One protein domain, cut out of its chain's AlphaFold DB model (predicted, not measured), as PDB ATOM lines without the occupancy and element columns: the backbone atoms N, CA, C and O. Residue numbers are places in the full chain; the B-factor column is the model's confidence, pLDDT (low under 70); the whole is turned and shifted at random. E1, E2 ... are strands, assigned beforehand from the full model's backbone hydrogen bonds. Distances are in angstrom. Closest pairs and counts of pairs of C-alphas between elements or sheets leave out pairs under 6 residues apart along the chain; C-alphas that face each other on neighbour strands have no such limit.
ATOM      1  N   VAL A 120     299.257 165.675 254.930       86.19
ATOM      2  CA  VAL A 120     297.916 165.616 255.505       86.19
ATOM      3  C   VAL A 120     297.158 164.479 254.844       86.19
ATOM      4  O   VAL A 120     296.905 164.505 253.641       86.19
ATOM      5  N   VAL A 121     296.758 163.490 255.638       88.50
ATOM      6  CA  VAL A 121     295.944 162.366 255.170       88.50
ATOM      7  C   VAL A 121     294.554 162.464 255.774       88.50
ATOM      8  O   VAL A 121     294.375 162.486 256.993       88.50
ATOM      9  N   LEU A 122     293.553 162.494 254.896       90.12
ATOM     10  CA  LEU A 122     292.150 162.386 255.264       90.12
ATOM     11  C   LEU A 122     291.746 160.916 255.278       90.12
ATOM     12  O   LEU A 122     291.705 160.263 254.237       90.12
ATOM     13  N   GLN A 123     291.384 160.413 256.451       89.19
ATOM     14  CA  GLN A 123     290.769 159.101 256.586       89.19
ATOM     15  C   GLN A 123     289.286 159.264 256.895       89.19
ATOM     16  O   GLN A 123     288.867 160.151 257.644       89.19
ATOM     17  N   SER A 124     288.465 158.406 256.298       88.62
ATOM     18  CA  SER A 124     287.033 158.407 256.558       88.62
ATOM     19  C   SER A 124     286.461 157.004 256.527       88.62
ATOM     20  O   SER A 124     286.941 156.127 255.815       88.62
ATOM     21  N   ASN A 125     285.415 156.808 257.317       85.19
ATOM     22  CA  ASN A 125     284.545 155.649 257.261       85.19
ATOM     23  C   ASN A 125     283.083 156.115 257.193       85.19
ATOM     24  O   ASN A 125     282.790 157.311 257.213       85.19
ATOM     25  N   ALA A 126     282.147 155.165 257.167       82.25
ATOM     26  CA  ALA A 126     280.718 155.458 257.048       82.25
ATOM     27  C   ALA A 126     280.155 156.389 258.148       82.25
ATOM     28  O   ALA A 126     279.106 156.999 257.952       82.25
ATOM     29  N   LYS A 127     280.813 156.506 259.312       81.00
ATOM     30  CA  LYS A 127     280.313 157.283 260.460       81.00
ATOM     31  C   LYS A 127     281.120 158.548 260.750       81.00
ATOM     32  O   LYS A 127     280.572 159.467 261.359       81.00
ATOM     33  N   ARG A 128     282.413 158.578 260.423       83.69
ATOM     34  CA  ARG A 128     283.354 159.620 260.862       83.69
ATOM     35  C   ARG A 128     284.462 159.837 259.842       83.69
ATOM     36  O   ARG A 128     284.830 158.928 259.107       83.69
ATOM     37  N   ALA A 129     285.027 161.035 259.870       86.31
ATOM     38  CA  ALA A 129     286.266 161.363 259.190       86.31
ATOM     39  C   ALA A 129     287.242 161.992 260.189       86.31
ATOM     40  O   ALA A 129     286.821 162.616 261.171       86.31
ATOM     41  N   TRP A 130     288.533 161.808 259.957       90.75
ATOM     42  CA  TRP A 130     289.601 162.388 260.759       90.75
ATOM     43  C   TRP A 130     290.807 162.701 259.880       90.75
ATOM     44  O   TRP A 130     290.987 162.124 258.806       90.75
ATOM     45  N   LEU A 131     291.610 163.651 260.339       91.69
ATOM     46  CA  LEU A 131     292.843 164.062 259.689       91.69
ATOM     47  C   LEU A 131     294.032 163.534 260.480       91.69
ATOM     48  O   LEU A 131     294.063 163.632 261.708       91.69
ATOM     49  N   ILE A 132     295.021 163.017 259.769       90.19
ATOM     50  CA  ILE A 132     296.331 162.680 260.313       90.19
ATOM     51  C   ILE A 132     297.321 163.631 259.657       90.19
ATOM     52  O   ILE A 132     297.323 163.762 258.434       90.19
ATOM     53  N   VAL A 133     298.124 164.314 260.471       89.62
ATOM     54  CA  VAL A 133     299.168 165.214 259.982       89.62
ATOM     55  C   VAL A 133     300.509 164.712 260.474       89.62
ATOM     56  O   VAL A 133     300.687 164.500 261.676       89.62
ATOM     57  N   TYR A 134     301.427 164.518 259.538       87.88
ATOM     58  CA  TYR A 134     302.774 164.047 259.811       87.88
ATOM     59  C   TYR A 134     303.806 164.888 259.066       87.88
ATOM     60  O   TYR A 134     303.513 165.512 258.042       87.88
ATOM     61  N   ASP A 135     305.015 164.923 259.611       82.81
ATOM     62  CA  ASP A 135     306.160 165.547 258.957       82.81
ATOM     63  C   ASP A 135     306.702 164.671 257.807       82.81
ATOM     64  O   ASP A 135     306.200 163.581 257.514       82.81
ATOM     65  N   SER A 136     307.754 165.136 257.132       74.56
ATOM     66  CA  SER A 136     308.435 164.364 256.081       74.56
ATOM     67  C   SER A 136     309.096 163.071 256.565       74.56
ATOM     68  O   SER A 136     309.462 162.239 255.741       74.56
ATOM     69  N   LEU A 137     309.296 162.908 257.874       77.75
ATOM     70  CA  LEU A 137     309.886 161.719 258.492       77.75
ATOM     71  C   LEU A 137     308.813 160.731 258.979       77.75
ATOM     72  O   LEU A 137     309.154 159.662 259.481       77.75
ATOM     73  N   GLY A 138     307.529 161.070 258.823       78.81
ATOM     74  CA  GLY A 138     306.409 160.266 259.301       78.81
ATOM     75  C   GLY A 138     306.085 160.467 260.783       78.81
ATOM     76  O   GLY A 138     305.251 159.733 261.315       78.81
ATOM     77  N   ASN A 139     306.693 161.447 261.460       83.12
ATOM     78  CA  ASN A 139     306.340 161.777 262.838       83.12
ATOM     79  C   ASN A 139     305.012 162.529 262.869       83.12
ATOM     80  O   ASN A 139     304.810 163.505 262.148       83.12
ATOM     81  N   GLU A 140     304.113 162.096 263.745       83.62
ATOM     82  CA  GLU A 140     302.824 162.745 263.962       83.62
ATOM     83  C   GLU A 140     302.995 164.107 264.641       83.62
ATOM     84  O   GLU A 140     303.725 164.252 265.625       83.62
ATOM     85  N   LEU A 141     302.259 165.103 264.155       84.06
ATOM     86  CA  LEU A 141     302.318 166.462 264.680       84.06
ATOM     87  C   LEU A 141     301.074 166.755 265.523       84.06
ATOM     88  O   LEU A 141     299.997 167.047 265.002       84.06
ATOM     89  N   GLN A 142     301.230 166.662 266.845       84.62
ATOM     90  CA  GLN A 142     300.141 166.749 267.831       84.62
ATOM     91  C   GLN A 142     299.776 168.174 268.289       84.62
ATOM     92  O   GLN A 142     298.670 168.385 268.784       84.62
ATOM     93  N   ASP A 143     300.676 169.141 268.100       82.88
ATOM     94  CA  ASP A 143     300.532 170.520 268.596       82.88
ATOM     95  C   ASP A 143     300.190 171.520 267.474       82.88
ATOM     96  O   ASP A 143     300.497 172.711 267.552       82.88
ATOM     97  N   LEU A 144     299.551 171.048 266.396       84.69
ATOM     98  CA  LEU A 144     299.160 171.910 265.282       84.69
ATOM     99  C   LEU A 144     297.821 172.592 265.548       84.69
ATOM    100  O   LEU A 144     296.815 171.968 265.893       84.69
ATOM    101  N   LYS A 145     297.773 173.894 265.268       86.00
ATOM    102  CA  LYS A 145     296.525 174.659 265.250       86.00
ATOM    103  C   LYS A 145     295.829 174.493 263.899       86.00
ATOM    104  O   LYS A 145     295.912 175.364 263.037       86.00
ATOM    105  N   ILE A 146     295.128 173.377 263.720       85.62
ATOM    106  CA  ILE A 146     294.396 173.100 262.477       85.62
ATOM    107  C   ILE A 146     293.042 173.804 262.501       85.62
ATOM    108  O   ILE A 146     292.228 173.574 263.398       85.62
ATOM    109  N   LYS A 147     292.777 174.642 261.495       86.75
ATOM    110  CA  LYS A 147     291.477 175.288 261.291       86.75
ATOM    111  C   LYS A 147     290.771 174.685 260.084       86.75
ATOM    112  O   LYS A 147     291.352 174.582 259.010       86.75
ATOM    113  N   LEU A 148     289.501 174.338 260.260       82.75
ATOM    114  CA  LEU A 148     288.594 173.982 259.176       82.75
ATOM    115  C   LEU A 148     287.433 174.979 259.176       82.75
ATOM    116  O   LEU A 148     286.593 174.964 260.081       82.75
ATOM    117  N   ASN A 149     287.375 175.845 258.162       83.44
ATOM    118  CA  ASN A 149     286.519 177.037 258.169       83.44
ATOM    119  C   ASN A 149     286.789 177.873 259.446       83.44
ATOM    120  O   ASN A 149     287.938 178.182 259.748       83.44
ATOM    121  N   ASN A 150     285.756 178.166 260.244       82.25
ATOM    122  CA  ASN A 150     285.867 178.935 261.491       82.25
ATOM    123  C   ASN A 150     286.055 178.069 262.753       82.25
ATOM    124  O   ASN A 150     285.936 178.582 263.864       82.25
ATOM    125  N   GLN A 151     286.321 176.763 262.625       81.62
ATOM    126  CA  GLN A 151     286.486 175.865 263.774       81.62
ATOM    127  C   GLN A 151     287.923 175.355 263.881       81.62
ATOM    128  O   GLN A 151     288.498 174.882 262.902       81.62
ATOM    129  N   THR A 152     288.493 175.428 265.086       87.56
ATOM    130  CA  THR A 152     289.785 174.800 265.393       87.56
ATOM    131  C   THR A 152     289.540 173.332 265.734       87.56
ATOM    132  O   THR A 152     288.697 173.032 266.581       87.56
ATOM    133  N   LEU A 153     290.244 172.422 265.065       89.25
ATOM    134  CA  LEU A 153     290.123 170.987 265.306       89.25
ATOM    135  C   LEU A 153     290.925 170.589 266.545       89.25
ATOM    136  O   LEU A 153     292.051 171.041 266.739       89.25
ATOM    137  N   SER A 154     290.360 169.709 267.367       86.69
ATOM    138  CA  SER A 154     291.050 169.164 268.537       86.69
ATOM    139  C   SER A 154     291.820 167.897 268.175       86.69
ATOM    140  O   SER A 154     291.287 167.009 267.496       86.69
ATOM    141  N   TYR A 155     293.054 167.798 268.668       90.62
ATOM    142  CA  TYR A 155     293.864 166.593 268.548       90.62
ATOM    143  C   TYR A 155     293.408 165.521 269.545       90.62
ATOM    144  O   TYR A 155     293.263 165.777 270.741       90.62
ATOM    145  N   ASN A 156     293.200 164.300 269.061       87.94
ATOM    146  CA  ASN A 156     292.894 163.138 269.882       87.94
ATOM    147  C   ASN A 156     294.160 162.298 270.074       87.94
ATOM    148  O   ASN A 156     294.536 161.530 269.192       87.94
ATOM    149  N   LYS A 157     294.773 162.387 271.261       87.94
ATOM    150  CA  LYS A 157     296.009 161.655 271.602       87.94
ATOM    151  C   LYS A 157     295.880 160.132 271.479       87.94
ATOM    152  O   LYS A 157     296.851 159.472 271.134       87.94
ATOM    153  N   LYS A 158     294.693 159.564 271.734       87.12
ATOM    154  CA  LYS A 158     294.462 158.110 271.662       87.12
ATOM    155  C   LYS A 158     294.427 157.607 270.219       87.12
ATOM    156  O   LYS A 158     294.899 156.513 269.943       87.12
ATOM    157  N   LEU A 159     293.832 158.394 269.324       84.38
ATOM    158  CA  LEU A 159     293.666 158.049 267.908       84.38
ATOM    159  C   LEU A 159     294.704 158.713 267.002       84.38
ATOM    160  O   LEU A 159     294.587 158.590 265.786       84.38
ATOM    161  N   LYS A 160     295.656 159.452 267.585       89.31
ATOM    162  CA  LYS A 160     296.746 160.137 266.885       89.31
ATOM    163  C   LYS A 160     296.261 160.959 265.680       89.31
ATOM    164  O   LYS A 160     296.807 160.908 264.583       89.31
ATOM    165  N   SER A 161     295.142 161.661 265.865       90.12
ATOM    166  CA  SER A 161     294.420 162.312 264.767       90.12
ATOM    167  C   SER A 161     293.583 163.502 265.219       90.12
ATOM    168  O   SER A 161     293.133 163.590 266.362       90.12
ATOM    169  N   TYR A 162     293.328 164.413 264.286       90.50
ATOM    170  CA  TYR A 162     292.421 165.539 264.453       90.50
ATOM    171  C   TYR A 162     291.020 165.128 264.014       90.50
ATOM    172  O   TYR A 162     290.791 164.708 262.876       90.50
ATOM    173  N   THR A 163     290.059 165.234 264.927       86.94
ATOM    174  CA  THR A 163     288.685 164.799 264.649       86.94
ATOM    175  C   THR A 163     287.950 165.858 263.836       86.94
ATOM    176  O   THR A 163     287.902 167.021 264.237       86.94
ATOM    177  N   LEU A 164     287.337 165.459 262.718       85.69
ATOM    178  CA  LEU A 164     286.531 166.373 261.914       85.69
ATOM    179  C   LEU A 164     285.112 166.528 262.486       85.69
ATOM    180  O   LEU A 164     284.555 165.568 263.033       85.69
TER     181      LEU A 164
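This is residues 120 to 164 of the 173 residues of an uncharacterized protein of Flexibacter sp. CG_4_10_14_3_um_filter_32_15 (UniProt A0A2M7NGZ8). With little regular structure, this is a small three-strand sheet whose long loop, within residues 135 to 160, swings over one face before returning to the sheet's edge at E3. The printed part has 45 residues, 14 of them in named strands, E1, E2, E3 along the chain and across the sheet, antiparallel; the class is all strand. It is compact, with radius of gyration of the C-alphas 10.4 A, spanning 29 by 24 by 18 A.

Inner strand E2, residues 129 to 134, is 16.7 A long. E1, residues 120 to 124, begins at C-alpha 120 (297.916, 165.616, 255.505). E3, residues 161 to 163, ends at C-alpha 163 (288.685, 164.799, 264.649).

The strands form a meander, each the antiparallel neighbour of the one before. Hairpin E1 and E2 has N 121 and O 132 at 2.9 A, within hydrogen-bond range. Hairpin E2 and E3 has N 162 and O 131 at 2.8 A, within hydrogen-bond range. E1 and E3 are apart. Residues 155 to 156 pair antiparallel with 161 to 162 of E3.

E1 to E2 is a tight link, E2 to E3 a long one of 26 residues. The printed part has no cut, and no printed residue is under 70 in pLDDT.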